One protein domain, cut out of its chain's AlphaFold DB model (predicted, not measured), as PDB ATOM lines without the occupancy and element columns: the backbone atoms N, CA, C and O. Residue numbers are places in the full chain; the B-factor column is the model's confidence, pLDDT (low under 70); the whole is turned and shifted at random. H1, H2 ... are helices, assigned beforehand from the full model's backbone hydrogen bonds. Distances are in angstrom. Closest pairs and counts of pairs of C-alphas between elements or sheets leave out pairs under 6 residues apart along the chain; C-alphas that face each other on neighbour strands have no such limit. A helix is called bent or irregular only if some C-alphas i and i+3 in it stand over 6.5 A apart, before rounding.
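What this domain is: This is residues 34 to 174 of the 174 residues of an uncharacterized protein of Anaerolineaceae bacterium (UniProt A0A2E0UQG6). A compact body of helices has H3 in its middle, with H1 and H2 packed on one side of it and H4, H5 and H6 on the other; the long last helix, H7, packs on H6 and runs out of the body as an arm, its residues 163 to 172 sticking out with the tail 173 to 174. H5, H6 and H7 form an up-and-down bundle, each running against the one before it. The printed part has 141 residues with seven named helices, H1 to H7 in order along the chain, and no named strand; the class is all helix. The whole is compact, with a radius of gyration of the C-alphas of 15.8 A, yet elongated, spanning 58 by 32 by 25 A.

Where its parts are: H1, residues 34 to 42, begins at C-alpha 34 (368.580, 342.888, 281.943) and is irregular, C-alphas 35 and 38 being 7.2 A apart. H2 is residues 50 to 58. H3, residues 69 to 82, is 20.6 A long. H4, residues 85 to 103, is 19.8 A long and irregular: C-alphas 98 and 101 are 8.0 A apart, and it has a kink of 95 degrees near residue 97. H5, residues 106 to 121, is 22.8 A long, and H6, residues 125 to 141, 24.4 A. H7, residues 145 to 172, measures 41.6 A and ends at C-alpha 172 (363.752, 362.994, 302.317).

How they stand to each other: H3 is the hub, touching five helices. H1 touches it at a shallow tilt of 14 degrees, opposite ways, the closest C-alphas being those of Val 38 and Ala 74, 6.4 A apart. H2 touches residues 71 to 75 of H3 at a steep tilt of 47 degrees, closest at C-alphas Val 53 and Ile 75, 6.0 A. H3 and H4 form a helical hairpin, closest at C-alphas Phe 79 and Val 88, 6.4 A. H5 touches residues 69 to 73 of H3, closest at C-alphas His 69 and Phe 108, 5.1 A. H6 touches residues 77 to 81 of H3 at a steep tilt of 59 degrees, closest at C-alphas Thr 77 and Leu 131, 6.6 A. H5 and H6 form a hairpin at 16 degrees, closest at C-alphas Ala 116 and Ala 128, 4.6 A; H6 and H7 form another at 24 degrees, closest at C-alphas Lys 136 and Ala 148, 4.2 A. H3 and H7 are apart. In H2, H5, H6 and H7 every O i to N i+4 pair is within hydrogen-bond range; the counts are 3 of 5 in H1, 9 of 10 in H3 and 11 of 15 in H4.

The domain as a whole: The C-alphas farthest apart, those of Glu 64 and Arg 174, are 58.6 A apart. The printed part has no cut and no long link. Mean pLDDT of the printed part is 86.8; residues 34 to 35, 58 to 64, 171 and 173 to 174 are under 70.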
ATOM      1  N   PRO A  34     369.883 343.424 282.330       54.12
ATOM      2  CA  PRO A  34     368.580 342.888 281.943       54.12
ATOM      3  C   PRO A  34     368.716 341.683 280.995       54.12
ATOM      4  O   PRO A  34     367.933 340.749 281.096       54.12
ATOM      5  N   LYS A  35     369.784 341.628 280.176       54.22
ATOM      6  CA  LYS A  35     370.149 340.481 279.322       54.22
ATOM      7  C   LYS A  35     370.186 339.109 280.023       54.22
ATOM      8  O   LYS A  35     369.958 338.123 279.340       54.22
ATOM      9  N   ASN A  36     370.445 339.025 281.332       72.06
ATOM     10  CA  ASN A  36     370.441 337.759 282.081       72.06
ATOM     11  C   ASN A  36     369.198 337.554 282.954       72.06
ATOM     12  O   ASN A  36     369.107 336.530 283.625       72.06
ATOM     13  N   LEU A  37     368.235 338.482 282.944       78.56
ATOM     14  CA  LEU A  37     367.019 338.373 283.753       78.56
ATOM     15  C   LEU A  37     366.232 337.100 283.414       78.56
ATOM     16  O   LEU A  37     365.807 336.387 284.313       78.56
ATOM     17  N   VAL A  38     366.103 336.786 282.125       81.56
ATOM     18  CA  VAL A  38     365.396 335.593 281.634       81.56
ATOM     19  C   VAL A  38     366.106 334.327 282.112       81.56
ATOM     20  O   VAL A  38     365.486 333.496 282.766       81.56
ATOM     21  N   ASN A  39     367.428 334.237 281.930       83.00
ATOM     22  CA  ASN A  39     368.212 333.128 282.481       83.00
ATOM     23  C   ASN A  39     368.001 333.001 284.000       83.00
ATOM     24  O   ASN A  39     367.774 331.909 284.484       83.00
ATOM     25  N   GLN A  40     368.007 334.096 284.762       84.06
ATOM     26  CA  GLN A  40     367.810 334.054 286.219       84.06
ATOM     27  C   GLN A  40     366.397 333.636 286.658       84.06
ATOM     28  O   GLN A  40     366.232 333.148 287.775       84.06
ATOM     29  N   ILE A  41     365.373 333.873 285.838       85.31
ATOM     30  CA  ILE A  41     363.984 333.503 286.150       85.31
ATOM     31  C   ILE A  41     363.729 332.032 285.849       85.31
ATOM     32  O   ILE A  41     363.019 331.378 286.610       85.31
ATOM     33  N   TYR A  42     364.316 331.533 284.762       84.81
ATOM     34  CA  TYR A  42     364.006 330.216 284.218       84.81
ATOM     35  C   TYR A  42     365.117 329.180 284.405       84.81
ATOM     36  O   TYR A  42     364.911 328.035 284.031       84.81
ATOM     37  N   LYS A  43     366.270 329.537 284.997       82.19
ATOM     38  CA  LYS A  43     367.398 328.607 285.220       82.19
ATOM     39  C   LYS A  43     366.964 327.311 285.903       82.19
ATOM     40  O   LYS A  43     367.453 326.249 285.543       82.19
ATOM     41  N   ASP A  44     366.058 327.431 286.866       76.94
ATOM     42  CA  ASP A  44     365.590 326.317 287.688       76.94
ATOM     43  C   ASP A  44     364.189 325.837 287.253       76.94
ATOM     44  O   ASP A  44     363.516 325.133 288.003       76.94
ATOM     45  N   HIS A  45     363.713 326.246 286.066       82.25
ATOM     46  CA  HIS A  45     362.410 325.842 285.538       82.25
ATOM     47  C   HIS A  45     362.570 324.656 284.572       82.25
ATOM     48  O   HIS A  45     363.066 324.855 283.463       82.25
ATOM     49  N   PRO A  46     362.142 323.436 284.944       80.56
ATOM     50  CA  PRO A  46     362.422 322.227 284.161       80.56
ATOM     51  C   PRO A  46     361.746 322.220 282.781       80.56
ATOM     52  O   PRO A  46     362.218 321.555 281.867       80.56
ATOM     53  N   GLU A  47     360.665 322.983 282.617       82.94
ATOM     54  CA  GLU A  47     359.880 323.053 281.374       82.94
ATOM     55  C   GLU A  47     360.385 324.109 280.374       82.94
ATOM     56  O   GLU A  47     359.792 324.277 279.307       82.94
ATOM     57  N   VAL A  48     361.451 324.852 280.711       87.00
ATOM     58  CA  VAL A  48     362.026 325.875 279.826       87.00
ATOM     59  C   VAL A  48     363.374 325.423 279.299       87.00
ATOM     60  O   VAL A  48     364.386 325.490 280.001       87.00
ATOM     61  N   ASN A  49     363.422 325.063 278.018       87.88
ATOM     62  CA  ASN A  49     364.692 324.885 277.336       87.88
ATOM     63  C   ASN A  49     365.298 326.257 276.985       87.88
ATOM     64  O   ASN A  49     364.987 326.880 275.968       87.88
ATOM     65  N   LEU A  50     366.191 326.748 277.846       84.19
ATOM     66  CA  LEU A  50     366.856 328.040 277.654       84.19
ATOM     67  C   LEU A  50     367.789 328.084 276.437       84.19
ATOM     68  O   LEU A  50     368.049 329.175 275.928       84.19
ATOM     69  N   GLU A  51     368.311 326.949 275.974       83.38
ATOM     70  CA  GLU A  51     369.113 326.904 274.745       83.38
ATOM     71  C   GLU A  51     368.232 327.144 273.529       83.38
ATOM     72  O   GLU A  51     368.551 328.003 272.711       83.38
ATOM     73  N   LYS A  52     367.066 326.500 273.492       83.00
ATOM     74  CA  LYS A  52     366.042 326.711 272.468       83.00
ATOM     75  C   LYS A  52     365.549 328.160 272.436       83.00
ATOM     76  O   LYS A  52     365.524 328.784 271.380       83.00
ATOM     77  N   VAL A  53     365.267 328.754 273.600       82.25
ATOM     78  CA  VAL A  53     364.901 330.183 273.701       82.25
ATOM     79  C   VAL A  53     366.020 331.092 273.172       82.25
ATOM     80  O   VAL A  53     365.743 332.072 272.480       82.25
ATOM     81  N   LYS A  54     367.291 330.796 273.479       79.94
ATOM     82  CA  LYS A  54     368.435 331.575 272.973       79.94
ATOM     83  C   LYS A  54     368.598 331.433 271.464       79.94
ATOM     84  O   LYS A  54     368.771 332.455 270.806       79.94
ATOM     85  N   TYR A  55     368.531 330.202 270.957       73.19
ATOM     86  CA  TYR A  55     368.666 329.875 269.540       73.19
ATOM     87  C   TYR A  55     367.603 330.602 268.714       73.19
ATOM     88  O   TYR A  55     367.921 331.296 267.749       73.19
ATOM     89  N   PHE A  56     366.357 330.569 269.188       73.94
ATOM     90  CA  PHE A  56     365.245 331.274 268.564       73.94
ATOM     91  C   PHE A  56     365.489 332.787 268.426       73.94
ATOM     92  O   PHE A  56     365.170 333.400 267.412       73.94
ATOM     93  N   ILE A  57     366.071 333.417 269.448       70.31
ATOM     94  CA  ILE A  57     366.330 334.864 269.446       70.31
ATOM     95  C   ILE A  57     367.492 335.235 268.513       70.31
ATOM     96  O   ILE A  57     367.581 336.393 268.101       70.31
ATOM     97  N   SER A  58     368.397 334.297 268.220       69.50
ATOM     98  CA  SER A  58     369.531 334.517 267.318       69.50
ATOM     99  C   SER A  58     369.228 334.249 265.846       69.50
ATOM    100  O   SER A  58     369.885 334.868 265.016       69.50
ATOM    101  N   ASP A  59     368.273 333.373 265.528       59.09
ATOM    102  CA  ASP A  59     368.126 332.797 264.182       59.09
ATOM    103  C   ASP A  59     366.718 333.020 263.597       59.09
ATOM    104  O   ASP A  59     366.078 332.091 263.129       59.09
ATOM    105  N   GLU A  60     366.218 334.261 263.722       55.72
ATOM    106  CA  GLU A  60     364.906 334.770 263.277       55.72
ATOM    107  C   GLU A  60     364.016 333.758 262.521       55.72
ATOM    108  O   GLU A  60     364.111 333.614 261.307       55.72
ATOM    109  N   LEU A  61     363.076 333.153 263.265       53.78
ATOM    110  CA  LEU A  61     361.969 332.301 262.797       53.78
ATOM    111  C   LEU A  61     362.363 330.905 262.284       53.78
ATOM    112  O   LEU A  61     362.564 330.681 261.096       53.78
ATOM    113  N   GLN A  62     362.266 329.921 263.183       56.97
ATOM    114  CA  GLN A  62     362.040 328.518 262.821       56.97
ATOM    115  C   GLN A  62     360.543 328.199 262.996       56.97
ATOM    116  O   GLN A  62     360.101 327.942 264.117       56.97
ATOM    117  N   PRO A  63     359.723 328.267 261.928       51.19
ATOM    118  CA  PRO A  63     358.270 328.090 262.016       51.19
ATOM    119  C   PRO A  63     357.828 326.659 262.372       51.19
ATOM    120  O   PRO A  63     356.659 326.454 262.691       51.19
ATOM    121  N   GLU A  64     358.730 325.676 262.348       56.69
ATOM    122  CA  GLU A  64     358.394 324.265 262.595       56.69
ATOM    123  C   GLU A  64     358.506 323.851 264.068       56.69
ATOM    124  O   GLU A  64     358.002 322.799 264.466       56.69
ATOM    125  N   GLU A  65     359.144 324.666 264.909       70.50
ATOM    126  CA  GLU A  65     359.448 324.254 266.272       70.50
ATOM    127  C   GLU A  65     358.286 324.545 267.234       70.50
ATOM    128  O   GLU A  65     357.800 325.670 267.382       70.50
ATOM    129  N   ILE A  66     357.825 323.509 267.936       78.00
ATOM    130  CA  ILE A  66     356.752 323.643 268.922       78.00
ATOM    131  C   ILE A  66     357.346 324.142 270.235       78.00
ATOM    132  O   ILE A  66     358.007 323.393 270.950       78.00
ATOM    133  N   TYR A  67     357.089 325.400 270.575       86.88
ATOM    134  CA  TYR A  67     357.405 325.958 271.889       86.88
ATOM    135  C   TYR A  67     356.382 325.511 272.950       86.88
ATOM    136  O   TYR A  67     355.221 325.230 272.625       86.88
ATOM    137  N   SER A  68     356.797 325.435 274.214       91.62
ATOM    138  CA  SER A  68     355.873 325.396 275.357       91.62
ATOM    139  C   SER A  68     355.343 326.803 275.665       91.62
ATOM    140  O   SER A  68     355.873 327.804 275.167       91.62
ATOM    141  N   HIS A  69     354.294 326.907 276.486       94.81
ATOM    142  CA  HIS A  69     353.825 328.205 276.977       94.81
ATOM    143  C   HIS A  69     354.962 328.954 277.690       94.81
ATOM    144  O   HIS A  69     355.258 330.096 277.327       94.81
ATOM    145  N   TRP A  70     355.699 328.273 278.575       93.81
ATOM    146  CA  TRP A  70     356.769 328.900 279.344       93.81
ATOM    147  C   TRP A  70     357.914 329.388 278.462       93.81
ATOM    148  O   TRP A  70     358.452 330.475 278.685       93.81
ATOM    149  N   GLU A  71     358.276 328.611 277.442       92.38
ATOM    150  CA  GLU A  71     359.275 329.006 276.451       92.38
ATOM    151  C   GLU A  71     358.825 330.253 275.683       92.38
ATOM    152  O   GLU A  71     359.607 331.195 275.537       92.38
ATOM    153  N   MET A  72     357.557 330.324 275.264       92.56
ATOM    154  CA  MET A  72     357.021 331.518 274.604       92.56
ATOM    155  C   MET A  72     356.982 332.735 275.526       92.56
ATOM    156  O   MET A  72     357.339 333.838 275.102       92.56
ATOM    157  N   VAL A  73     356.618 332.565 276.800       95.12
ATOM    158  CA  VAL A  73     356.684 333.654 277.786       95.12
ATOM    159  C   VAL A  73     358.132 334.120 277.975       95.12
ATOM    160  O   VAL A  73     358.382 335.330 278.027       95.12
ATOM    161  N   ALA A  74     359.109 333.209 278.004       92.44
ATOM    162  CA  ALA A  74     360.529 333.548 278.083       92.44
ATOM    163  C   ALA A  74     361.023 334.303 276.833       92.44
ATOM    164  O   ALA A  74     361.751 335.297 276.956       92.44
ATOM    165  N   ILE A  75     360.585 333.891 275.639       90.81
ATOM    166  CA  ILE A  75     360.870 334.568 274.365       90.81
ATOM    167  C   ILE A  75     360.315 335.998 274.383       90.81
ATOM    168  O   ILE A  75     361.079 336.957 274.225       90.81
ATOM    169  N   PHE A  76     359.018 336.177 274.667       92.88
ATOM    170  CA  PHE A  76     358.402 337.508 274.721       92.88
ATOM    171  C   PHE A  76     359.014 338.388 275.808       92.88
ATOM    172  O   PHE A  76     359.281 339.568 275.570       92.88
ATOM    173  N   THR A  77     359.319 337.819 276.976       92.94
ATOM    174  CA  THR A  77     360.036 338.536 278.037       92.94
ATOM    175  C   THR A  77     361.387 339.023 277.531       92.94
ATOM    176  O   THR A  77     361.743 340.178 277.765       92.94
ATOM    177  N   THR A  78     362.122 338.197 276.779       90.06
ATOM    178  CA  THR A  78     363.411 338.609 276.217       90.06
ATOM    179  C   THR A  78     363.268 339.742 275.204       90.06
ATOM    180  O   THR A  78     364.079 340.673 275.219       90.06
ATOM    181  N   PHE A  79     362.229 339.724 274.366       89.19
ATOM    182  CA  PHE A  79     361.944 340.840 273.464       89.19
ATOM    183  C   PHE A  79     361.597 342.120 274.229       89.19
ATOM    184  O   PHE A  79     362.161 343.168 273.932       89.19
ATOM    185  N   LEU A  80     360.792 342.053 275.293       91.38
ATOM    186  CA  LEU A  80     360.418 343.222 276.108       91.38
ATOM    187  C   LEU A  80     361.600 343.887 276.841       91.38
ATOM    188  O   LEU A  80     361.510 345.054 277.251       91.38
ATOM    189  N   LEU A  81     362.724 343.178 276.998       88.69
ATOM    190  CA  LEU A  81     363.976 343.761 277.492       88.69
ATOM    191  C   LEU A  81     364.635 344.698 276.473       88.69
ATOM    192  O   LEU A  81     365.334 345.628 276.876       88.69
ATOM    193  N   LYS A  82     364.435 344.441 275.179       85.31
ATOM    194  CA  LYS A  82     365.069 345.160 274.064       85.31
ATOM    195  C   LYS A  82     364.107 346.134 273.379       85.31
ATOM    196  O   LYS A  82     364.531 347.175 272.897       85.31
ATOM    197  N   GLU A  83     362.821 345.811 273.388       86.56
ATOM    198  CA  GLU A  83     361.771 346.465 272.613       86.56
ATOM    199  C   GLU A  83     360.679 347.042 273.535       86.56
ATOM    200  O   GLU A  83     360.706 346.901 274.770       86.56
ATOM    201  N   ASN A  84     359.720 347.762 272.954       91.31
ATOM    202  CA  ASN A  84     358.531 348.224 273.668       91.31
ATOM    203  C   ASN A  84     357.352 347.251 273.450       91.31
ATOM    204  O   ASN A  84     357.440 346.318 272.660       91.31
ATOM    205  N   VAL A  85     356.254 347.445 274.187       94.00
ATOM    206  CA  VAL A  85     355.105 346.523 274.181       94.00
ATOM    207  C   VAL A  85     354.474 346.368 272.791       94.00
ATOM    208  O   VAL A  85     354.049 345.270 272.442       94.00
ATOM    209  N   GLN A  86     354.408 347.436 271.994       94.31
ATOM    210  CA  GLN A  86     353.763 347.412 270.684       94.31
ATOM    211  C   GLN A  86     354.531 346.538 269.685       94.31
ATOM    212  O   GLN A  86     353.922 345.772 268.945       94.31
ATOM    213  N   GLU A  87     355.856 346.615 269.687       92.56
ATOM    214  CA  GLU A  87     356.733 345.818 268.830       92.56
ATOM    215  C   GLU A  87     356.602 344.331 269.165       92.56
ATOM    216  O   GLU A  87     356.417 343.508 268.268       92.56
ATOM    217  N   VAL A  88     356.562 343.987 270.455       92.75
ATOM    218  CA  VAL A  88     356.383 342.593 270.883       92.75
ATOM    219  C   VAL A  88     354.982 342.065 270.546       92.75
ATOM    220  O   VAL A  88     354.850 340.897 270.187       92.75
ATOM    221  N   LEU A  89     353.942 342.910 270.551       94.62
ATOM    222  CA  LEU A  89     352.599 342.537 270.067       94.62
ATOM    223  C   LEU A  89     352.531 342.288 268.557       94.62
ATOM    224  O   LEU A  89     351.693 341.510 268.096       94.62
ATOM    225  N   LYS A  90     353.377 342.958 267.766       91.56
ATOM    226  CA  LYS A  90     353.504 342.654 266.333       91.56
ATOM    227  C   LYS A  90     354.175 341.300 266.144       91.56
ATOM    228  O   LYS A  90     353.680 340.489 265.373       91.56
ATOM    229  N   ARG A  91     355.240 341.018 266.902       89.06
ATOM    230  CA  ARG A  91     355.890 339.699 266.887       89.06
ATOM    231  C   ARG A  91     354.922 338.596 267.308       89.06
ATOM    232  O   ARG A  91     354.849 337.593 266.618       89.06
ATOM    233  N   SER A  92     354.135 338.791 268.373       90.50
ATOM    234  CA  SER A  92     353.145 337.800 268.825       90.50
ATOM    235  C   SER A  92     352.077 337.483 267.774       90.50
ATOM    236  O   SER A  92     351.595 336.354 267.725       90.50
ATOM    237  N   GLN A  93     351.737 338.451 266.916       89.62
ATOM    238  CA  GLN A  93     350.816 338.246 265.801       89.62
ATOM    239  C   GLN A  93     351.375 337.262 264.776       89.62
ATOM    240  O   GLN A  93     350.661 336.348 264.393       89.62
ATOM    241  N   VAL A  94     352.662 337.380 264.433       87.62
ATOM    242  CA  VAL A  94     353.328 336.445 263.513       87.62
ATOM    243  C   VAL A  94     353.203 335.002 264.014       87.62
ATOM    244  O   VAL A  94     352.922 334.108 263.230       87.62
ATOM    245  N   TYR A  95     353.332 334.752 265.323       84.94
ATOM    246  CA  TYR A  95     353.096 333.403 265.860       84.94
ATOM    247  C   TYR A  95     351.627 332.989 265.796       84.94
ATOM    248  O   TYR A  95     351.340 331.827 265.522       84.94
ATOM    249  N   GLY A  96     350.701 333.919 266.043       86.06
ATOM    250  CA  GLY A  96     349.274 333.684 265.822       86.06
ATOM    251  C   GLY A  96     349.015 333.168 264.404       86.06
ATOM    252  O   GLY A  96     348.429 332.098 264.251       86.06
ATOM    253  N   ASP A  97     349.574 333.857 263.407       85.62
ATOM    254  CA  ASP A  97     349.462 333.527 261.980       85.62
ATOM    255  C   ASP A  97     350.114 332.171 261.627       85.62
ATOM    256  O   ASP A  97     349.668 331.482 260.714       85.62
ATOM    257  N   LEU A  98     351.128 331.741 262.390       84.06
ATOM    258  CA  LEU A  98     351.760 330.415 262.286       84.06
ATOM    259  C   LEU A  98     350.997 329.303 263.043       84.06
ATOM    260  O   LEU A  98     351.503 328.193 263.198       84.06
ATOM    261  N   GLY A  99     349.783 329.574 263.532       84.00
ATOM    262  CA  GLY A  99     348.908 328.583 264.172       84.00
ATOM    263  C   GLY A  99     349.025 328.500 265.697       84.00
ATOM    264  O   GLY A  99     348.399 327.639 266.322       84.00
ATOM    265  N   TRP A 100     349.784 329.401 266.326       89.81
ATOM    266  CA  TRP A 100     349.941 329.453 267.785       89.81
ATOM    267  C   TRP A 100     348.779 330.154 268.509       89.81
ATOM    268  O   TRP A 100     348.713 330.111 269.735       89.81
ATOM    269  N   GLU A 101     347.835 330.747 267.772       87.56
ATOM    270  CA  GLU A 101     346.604 331.376 268.283       87.56
ATOM    271  C   GLU A 101     345.928 330.559 269.394       87.56
ATOM    272  O   GLU A 101     345.697 331.058 270.495       87.56
ATOM    273  N   LYS A 102     345.665 329.272 269.134       88.56
ATOM    274  CA  LYS A 102     344.923 328.384 270.050       88.56
ATOM    275  C   LYS A 102     345.686 328.057 271.337       88.56
ATOM    276  O   LYS A 102     345.119 327.481 272.266       88.56
ATOM    277  N   LYS A 103     346.974 328.400 271.390       91.06
ATOM    278  CA  LYS A 103     347.851 328.210 272.548       91.06
ATOM    279  C   LYS A 103     347.960 329.465 273.417       91.06
ATOM    280  O   LYS A 103     348.465 329.380 274.528       91.06
ATOM    281  N   PHE A 104     347.434 330.615 272.981       92.75
ATOM    282  CA  PHE A 104     347.228 331.776 273.858       92.75
ATOM    283  C   PHE A 104     345.982 331.565 274.732       92.75
ATOM    284  O   PHE A 104     344.978 332.262 274.602       92.75
ATOM    285  N   ASN A 105     346.045 330.552 275.594       94.06
ATOM    286  CA  ASN A 105     344.958 330.082 276.448       94.06
ATOM    287  C   ASN A 105     345.249 330.368 277.934       94.06
ATOM    288  O   ASN A 105     346.210 331.060 278.273       94.06
ATOM    289  N   TYR A 106     344.400 329.845 278.822       95.88
ATOM    290  CA  TYR A 106     344.497 330.060 280.266       95.88
ATOM    291  C   TYR A 106     345.902 329.810 280.834       95.88
ATOM    292  O   TYR A 106     346.403 330.649 281.582       95.88
ATOM    293  N   ASP A 107     346.544 328.701 280.460       96.31
ATOM    294  CA  ASP A 107     347.850 328.320 281.002       96.31
ATOM    295  C   ASP A 107     348.920 329.334 280.597       96.31
ATOM    296  O   ASP A 107     349.637 329.853 281.451       96.31
ATOM    297  N   PHE A 108     348.944 329.730 279.323       96.94
ATOM    298  CA  PHE A 108     349.857 330.760 278.836       96.94
ATOM    299  C   PHE A 108     349.713 332.086 279.605       96.94
ATOM    300  O   PHE A 108     350.706 332.697 280.014       96.94
ATOM    301  N   TYR A 109     348.482 332.538 279.854       97.94
ATOM    302  CA  TYR A 109     348.258 333.760 280.628       97.94
ATOM    303  C   TYR A 109     348.624 333.594 282.112       97.94
ATOM    304  O   TYR A 109     349.200 334.496 282.737       97.94
ATOM    305  N   ASN A 110     348.356 332.434 282.695       97.44
ATOM    306  CA  ASN A 110     348.775 332.142 284.058       97.44
ATOM    307  C   ASN A 110     350.303 332.214 284.206       97.44
ATOM    308  O   ASN A 110     350.820 332.785 285.166       97.44
ATOM    309  N   GLU A 111     351.043 331.733 283.217       96.56
ATOM    310  CA  GLU A 111     352.504 331.778 283.217       96.56
ATOM    311  C   GLU A 111     353.068 333.192 283.018       96.56
ATOM    312  O   GLU A 111     354.087 333.541 283.630       96.56
ATOM    313  N   ILE A 112     352.394 334.049 282.239       97.44
ATOM    314  CA  ILE A 112     352.708 335.489 282.175       97.44
ATOM    315  C   ILE A 112     352.587 336.127 283.564       97.44
ATOM    316  O   ILE A 112     353.492 336.859 283.970       97.44
ATOM    317  N   ASP A 113     351.505 335.850 284.299       97.38
ATOM    318  CA  ASP A 113     351.280 336.388 285.649       97.38
ATOM    319  C   ASP A 113     352.393 335.955 286.613       97.38
ATOM    320  O   ASP A 113     353.074 336.778 287.235       97.38
ATOM    321  N   GLN A 114     352.664 334.648 286.656       95.44
ATOM    322  CA  GLN A 114     353.728 334.083 287.485       95.44
ATOM    323  C   GLN A 114     355.100 334.675 287.140       95.44
ATOM    324  O   GLN A 114     355.883 335.014 288.033       95.44
ATOM    325  N   THR A 115     355.391 334.838 285.849       95.25
ATOM    326  CA  THR A 115     356.638 335.444 285.374       95.25
ATOM    327  C   THR A 115     356.731 336.908 285.792       95.25
ATOM    328  O   THR A 115     357.758 337.329 286.333       95.25
ATOM    329  N   ALA A 116     355.669 337.693 285.597       96.00
ATOM    330  CA  ALA A 116     355.634 339.100 285.981       96.00
ATOM    331  C   ALA A 116     355.859 339.275 287.488       96.00
ATOM    332  O   ALA A 116     356.652 340.129 287.894       96.00
ATOM    333  N   ASN A 117     355.251 338.419 288.313       94.44
ATOM    334  CA  ASN A 117     355.471 338.412 289.755       94.44
ATOM    335  C   ASN A 117     356.934 338.080 290.111       94.44
ATOM    336  O   ASN A 117     357.569 338.816 290.869       94.44
ATOM    337  N   LYS A 118     357.527 337.041 289.502       92.44
ATOM    338  CA  LYS A 118     358.954 336.702 289.693       92.44
ATOM    339  C   LYS A 118     359.877 337.870 289.302       92.44
ATOM    340  O   LYS A 118     360.821 338.180 290.033       92.44
ATOM    341  N   ILE A 119     359.599 338.555 288.189       91.81
ATOM    342  CA  ILE A 119     360.341 339.751 287.741       91.81
ATOM    343  C   ILE A 119     360.208 340.895 288.754       91.81
ATOM    344  O   ILE A 119     361.200 341.554 289.091       91.81
ATOM    345  N   TYR A 120     358.990 341.136 289.238       91.31
ATOM    346  CA  TYR A 120     358.694 342.175 290.218       91.31
ATOM    347  C   TYR A 120     359.452 341.941 291.533       91.31
ATOM    348  O   TYR A 120     360.143 342.849 292.006       91.31
ATOM    349  N   LEU A 121     359.418 340.715 292.071       88.38
ATOM    350  CA  LEU A 121     360.132 340.327 293.297       88.38
ATOM    351  C   LEU A 121     361.653 340.502 293.169       88.38
ATOM    352  O   LEU A 121     362.325 340.875 294.131       88.38
ATOM    353  N   ARG A 122     362.200 340.346 291.959       85.56
ATOM    354  CA  ARG A 122     363.610 340.633 291.632       85.56
ATOM    355  C   ARG A 122     363.905 342.127 291.408       85.56
ATOM    356  O   ARG A 122     364.933 342.475 290.832       85.56
ATOM    357  N   LYS A 123     363.020 343.028 291.854       83.94
ATOM    358  CA  LYS A 123     363.140 344.499 291.771       83.94
ATOM    359  C   LYS A 123     363.198 345.064 290.346       83.94
ATOM    360  O   LYS A 123     363.515 346.237 290.159       83.94
ATOM    361  N   SER A 124     362.809 344.284 289.336       86.31
ATOM    362  CA  SER A 124     362.766 344.718 287.932       86.31
ATOM    363  C   SER A 124     361.375 345.232 287.535       86.31
ATOM    364  O   SER A 124     360.808 344.824 286.523       86.31
ATOM    365  N   LYS A 125     360.815 346.155 288.334       90.38
ATOM    366  CA  LYS A 125     359.398 346.571 288.256       90.38
ATOM    367  C   LYS A 125     358.957 347.041 286.861       90.38
ATOM    368  O   LYS A 125     357.913 346.618 286.384       90.38
ATOM    369  N   LYS A 126     359.789 347.823 286.160       91.19
ATOM    370  CA  LYS A 126     359.496 348.312 284.796       91.19
ATOM    371  C   LYS A 126     359.314 347.183 283.774       91.19
ATOM    372  O   LYS A 126     358.531 347.318 282.840       91.19
ATOM    373  N   ILE A 127     360.054 346.082 283.916       92.31
ATOM    374  CA  ILE A 127     359.917 344.932 283.013       92.31
ATOM    375  C   ILE A 127     358.659 344.131 283.358       92.31
ATOM    376  O   ILE A 127     357.950 343.727 282.444       92.31
ATOM    377  N   ALA A 128     358.332 343.976 284.647       94.88
ATOM    378  CA  ALA A 128     357.069 343.363 285.063       94.88
ATOM    379  C   ALA A 128     355.861 344.149 284.520       94.88
ATOM    380  O   ALA A 128     354.958 343.561 283.937       94.88
ATOM    381  N   GLU A 129     355.889 345.482 284.613       96.06
ATOM    382  CA  GLU A 129     354.865 346.361 284.028       96.06
ATOM    383  C   GLU A 129     354.726 346.164 282.515       96.06
ATOM    384  O   GLU A 129     353.612 346.043 282.009       96.06
ATOM    385  N   LYS A 130     355.851 346.107 281.788       96.44
ATOM    386  CA  LYS A 130     355.844 345.831 280.347       96.44
ATOM    387  C   LYS A 130     355.213 344.475 280.035       96.44
ATOM    388  O   LYS A 130     354.416 344.397 279.106       96.44
ATOM    389  N   LEU A 131     355.565 343.435 280.790       97.31
ATOM    390  CA  LEU A 131     355.051 342.084 280.579       97.31
ATOM    391  C   LEU A 131     353.543 341.999 280.853       97.31
ATOM    392  O   LEU A 131     352.816 341.443 280.037       97.31
ATOM    393  N   LEU A 132     353.056 342.633 281.922       98.06
ATOM    394  CA  LEU A 132     351.621 342.715 282.220       98.06
ATOM    395  C   LEU A 132     350.860 343.521 281.164       98.06
ATOM    396  O   LEU A 132     349.781 343.123 280.738       98.06
ATOM    397  N   MET A 133     351.423 344.638 280.698       98.25
ATOM    398  CA  MET A 133     350.802 345.446 279.646       98.25
ATOM    399  C   MET A 133     350.753 344.702 278.306       98.25
ATOM    400  O   MET A 133     349.768 344.809 277.575       98.25
ATOM    401  N   PHE A 134     351.802 343.940 277.989       98.31
ATOM    402  CA  PHE A 134     351.814 343.023 276.854       98.31
ATOM    403  C   PHE A 134     350.722 341.959 276.998       98.31
ATOM    404  O   PHE A 134     349.878 341.851 276.110       98.31
ATOM    405  N   GLY A 135     350.682 341.250 278.131       97.88
ATOM    406  CA  GLY A 135     349.674 340.229 278.419       97.88
ATOM    407  C   GLY A 135     348.248 340.768 278.318       97.88
ATOM    408  O   GLY A 135     347.413 340.148 277.671       97.88
ATOM    409  N   LYS A 136     347.986 341.967 278.860       98.25
ATOM    410  CA  LYS A 136     346.685 342.648 278.760       98.25
ATOM    411  C   LYS A 136     346.257 342.832 277.310       98.25
ATOM    412  O   LYS A 136     345.164 342.425 276.939       98.25
ATOM    413  N   ARG A 137     347.107 343.463 276.500       98.06
ATOM    414  CA  ARG A 137     346.778 343.782 275.102       98.06
ATOM    415  C   ARG A 137     346.640 342.526 274.246       98.06
ATOM    416  O   ARG A 137     345.840 342.508 273.317       98.06
ATOM    417  N   LEU A 138     347.417 341.488 274.555       96.94
ATOM    418  CA  LEU A 138     347.284 340.191 273.906       96.94
ATOM    419  C   LEU A 138     345.947 339.530 274.273       96.94
ATOM    420  O   LEU A 138     345.229 339.097 273.381       96.94
ATOM    421  N   ALA A 139     345.583 339.536 275.556       97.12
ATOM    422  CA  ALA A 139     344.309 339.014 276.037       97.12
ATOM    423  C   ALA A 139     343.110 339.754 275.420       97.12
ATOM    424  O   ALA A 139     342.153 339.114 275.001       97.12
ATOM    425  N   GLU A 140     343.183 341.084 275.285       97.19
ATOM    426  CA  GLU A 140     342.163 341.884 274.585       97.19
ATOM    427  C   GLU A 140     342.009 341.479 273.115       97.19
ATOM    428  O   GLU A 140     340.891 341.429 272.616       97.19
ATOM    429  N   ARG A 141     343.113 341.169 272.424       94.44
ATOM    430  CA  ARG A 141     343.087 340.744 271.016       94.44
ATOM    431  C   ARG A 141     342.399 339.390 270.820       94.44
ATOM    432  O   ARG A 141     341.781 339.195 269.782       94.44
ATOM    433  N   TYR A 142     342.532 338.476 271.779       92.88
ATOM    434  CA  TYR A 142     341.985 337.116 271.701       92.88
ATOM    435  C   TYR A 142     340.745 336.914 272.592       92.88
ATOM    436  O   TYR A 142     340.447 335.790 272.992       92.88
ATOM    437  N   ASP A 143     340.040 338.002 272.930       94.06
ATOM    438  CA  ASP A 143     338.789 338.012 273.707       94.06
ATOM    439  C   ASP A 143     338.858 337.367 275.112       94.06
ATOM    440  O   ASP A 143     337.858 336.933 275.685       94.06
ATOM    441  N   GLN A 144     340.034 337.383 275.742       95.31
ATOM    442  CA  GLN A 144     340.289 336.843 277.085       95.31
ATOM    443  C   GLN A 144     340.082 337.919 278.161       95.31
ATOM    444  O   GLN A 144     341.022 338.377 278.818       95.31
ATOM    445  N   ARG A 145     338.830 338.365 278.320       95.81
ATOM    446  CA  ARG A 145     338.469 339.545 279.136       95.81
ATOM    447  C   ARG A 145     338.950 339.475 280.587       95.81
ATOM    448  O   ARG A 145     339.504 340.453 281.082       95.81
ATOM    449  N   GLU A 146     338.790 338.326 281.242       97.06
ATOM    450  CA  GLU A 146     339.189 338.133 282.646       97.06
ATOM    451  C   GLU A 146     340.695 338.369 282.852       97.06
ATOM    452  O   GLU A 146     341.114 339.045 283.794       97.06
ATOM    453  N   TRP A 147     341.521 337.877 281.925       97.94
ATOM    454  CA  TRP A 147     342.969 338.077 281.962       97.94
ATOM    455  C   TRP A 147     343.363 339.523 281.673       97.94
ATOM    456  O   TRP A 147     344.219 340.076 282.368       97.94
ATOM    457  N   ALA A 148     342.713 340.164 280.699       97.75
ATOM    458  CA  ALA A 148     342.944 341.573 280.398       97.75
ATOM    459  C   ALA A 148     342.678 342.471 281.620       97.75
ATOM    460  O   ALA A 148     343.491 343.347 281.943       97.75
ATOM    461  N   GLU A 149     341.575 342.229 282.330       98.06
ATOM    462  CA  GLU A 149     341.225 342.958 283.549       98.06
ATOM    463  C   GLU A 149     342.208 342.674 284.689       98.06
ATOM    464  O   GLU A 149     342.760 343.611 285.281       98.06
ATOM    465  N   LYS A 150     342.505 341.396 284.952       97.81
ATOM    466  CA  LYS A 150     343.468 340.994 285.985       97.81
ATOM    467  C   LYS A 150     344.823 341.675 285.790       97.81
ATOM    468  O   LYS A 150     345.364 342.265 286.729       97.81
ATOM    469  N   TYR A 151     345.369 341.656 284.575       98.31
ATOM    470  CA  TYR A 151     346.652 342.300 284.294       98.31
ATOM    471  C   TYR A 151     346.613 343.815 284.430       98.31
ATOM    472  O   TYR A 151     347.607 344.413 284.848       98.31
ATOM    473  N   TRP A 152     345.486 344.453 284.113       98.06
ATOM    474  CA  TRP A 152     345.329 345.891 284.306       98.06
ATOM    475  C   TRP A 152     345.403 346.285 285.782       98.06
ATOM    476  O   TRP A 152     346.102 347.242 286.130       98.06
ATOM    477  N   LEU A 153     344.740 345.521 286.655       98.00
ATOM    478  CA  LEU A 153     344.783 345.728 288.104       98.00
ATOM    479  C   LEU A 153     346.201 345.534 288.656       98.00
ATOM    480  O   LEU A 153     346.699 346.383 289.400       98.00
ATOM    481  N   LEU A 154     346.886 344.463 288.242       96.62
ATOM    482  CA  LEU A 154     348.268 344.195 288.651       96.62
ATOM    483  C   LEU A 154     349.234 345.288 288.175       96.62
ATOM    484  O   LEU A 154     350.066 345.758 288.951       96.62
ATOM    485  N   TYR A 155     349.098 345.733 286.922       96.69
ATOM    486  CA  TYR A 155     349.897 346.824 286.370       96.69
ATOM    487  C   TYR A 155     349.727 348.107 287.189       96.69
ATOM    488  O   TYR A 155     350.726 348.693 287.610       96.69
ATOM    489  N   LYS A 156     348.479 348.522 287.458       96.25
ATOM    490  CA  LYS A 156     348.184 349.728 288.249       96.25
ATOM    491  C   LYS A 156     348.819 349.665 289.630       96.25
ATOM    492  O   LYS A 156     349.507 350.606 290.016       96.25
ATOM    493  N   LYS A 157     348.668 348.533 290.321       94.81
ATOM    494  CA  LYS A 157     349.256 348.315 291.646       94.81
ATOM    495  C   LYS A 157     350.775 348.516 291.635       94.81
ATOM    496  O   LYS A 157     351.303 349.292 292.427       94.81
ATOM    497  N   ILE A 158     351.484 347.865 290.708       92.88
ATOM    498  CA  ILE A 158     352.949 347.996 290.596       92.88
ATOM    499  C   ILE A 158     353.349 349.442 290.262       92.88
ATOM    500  O   ILE A 158     354.342 349.950 290.796       92.88
ATOM    501  N   HIS A 159     352.578 350.102 289.397       92.19
ATOM    502  CA  HIS A 159     352.833 351.468 288.957       92.19
ATOM    503  C   HIS A 159     352.669 352.497 290.083       92.19
ATOM    504  O   HIS A 159     353.529 353.362 290.279       92.19
ATOM    505  N   GLU A 160     351.597 352.385 290.864       91.00
ATOM    506  CA  GLU A 160     351.324 353.243 292.018       91.00
ATOM    507  C   GLU A 160     352.421 353.119 293.079       91.00
ATOM    508  O   GLU A 160     352.979 354.130 293.513       91.00
ATOM    509  N   GLU A 161     352.834 351.894 293.417       87.94
ATOM    510  CA  GLU A 161     353.931 351.659 294.361       87.94
ATOM    511  C   GLU A 161     355.245 352.328 293.925       87.94
ATOM    512  O   GLU A 161     355.993 352.843 294.760       87.94
ATOM    513  N   GLN A 162     355.559 352.336 292.621       82.56
ATOM    514  CA  GLN A 162     356.739 353.040 292.108       82.56
ATOM    515  C   GLN A 162     356.640 354.555 292.294       82.56
ATOM    516  O   GLN A 162     357.646 355.206 292.593       82.56
ATOM    517  N   ASN A 163     355.455 355.124 292.087       82.06
ATOM    518  CA  ASN A 163     355.241 356.562 292.192       82.06
ATOM    519  C   ASN A 163     355.295 357.031 293.649       82.06
ATOM    520  O   ASN A 163     355.960 358.032 293.926       82.06
ATOM    521  N   THR A 164     354.710 356.274 294.581       80.75
ATOM    522  CA  THR A 164     354.788 356.557 296.025       80.75
ATOM    523  C   THR A 164     356.232 356.526 296.524       80.75
ATOM    524  O   THR A 164     356.693 357.485 297.140       80.75
ATOM    525  N   LEU A 165     357.005 355.494 296.154       73.06
ATOM    526  CA  LEU A 165     358.428 355.397 296.508       73.06
ATOM    527  C   LEU A 165     359.240 356.605 296.012       73.06
ATOM    528  O   LEU A 165     360.074 357.138 296.746       73.06
ATOM    529  N   LYS A 166     358.996 357.064 294.776       75.69
ATOM    530  CA  LYS A 166     359.667 358.253 294.219       75.69
ATOM    531  C   LYS A 166     359.301 359.527 294.980       75.69
ATOM    532  O   LYS A 166     360.172 360.371 295.195       75.69
ATOM    533  N   TRP A 167     358.036 359.676 295.364       71.88
ATOM    534  CA  TRP A 167     357.560 360.813 296.152       71.88
ATOM    535  C   TRP A 167     358.204 360.859 297.542       71.88
ATOM    536  O   TRP A 167     358.677 361.919 297.957       71.88
ATOM    537  N   ASP A 168     358.303 359.722 298.228       72.94
ATOM    538  CA  ASP A 168     358.933 359.631 299.551       72.94
ATOM    539  C   ASP A 168     360.431 359.934 299.515       72.94
ATOM    540  O   ASP A 168     360.938 360.683 300.352       72.94
ATOM    541  N   LEU A 169     361.139 359.423 298.503       71.12
ATOM    542  CA  LEU A 169     362.552 359.738 298.273       71.12
ATOM    543  C   LEU A 169     362.776 361.238 298.048       71.12
ATOM    544  O   LEU A 169     363.690 361.811 298.634       71.12
ATOM    545  N   ARG A 170     361.925 361.895 297.249       74.25
ATOM    546  CA  ARG A 170     362.017 363.346 297.011       74.25
ATOM    547  C   ARG A 170     361.791 364.169 298.274       74.25
ATOM    548  O   ARG A 170     362.421 365.210 298.412       74.25
ATOM    549  N   ARG A 171     360.912 363.724 299.179       67.56
ATOM    550  CA  ARG A 171     360.675 364.406 300.460       67.56
ATOM    551  C   ARG A 171     361.869 364.318 301.406       67.56
ATOM    552  O   ARG A 171     362.143 365.294 302.078       67.56
ATOM    553  N   ARG A 172     362.577 363.185 301.442       70.56
ATOM    554  CA  ARG A 172     363.752 362.994 302.317       70.56
ATOM    555  C   ARG A 172     365.016 363.720 301.844       70.56
ATOM    556  O   ARG A 172     365.957 363.838 302.614       70.56
ATOM    557  N   LEU A 173     365.064 364.120 300.573       69.56
ATOM    558  CA  LEU A 173     366.195 364.832 299.965       69.56
ATOM    559  C   LEU A 173     366.031 366.365 299.988       69.56
ATOM    560  O   LEU A 173     366.905 367.061 299.474       69.56
ATOM    561  N   ARG A 174     364.912 366.874 300.517       59.38
ATOM    562  CA  ARG A 174     364.685 368.295 300.817       59.38
ATOM    563  C   ARG A 174     364.883 368.527 302.304       59.38
ATOM    564  O   ARG A 174     365.354 369.631 302.633       59.38
TER     565      ARG A 174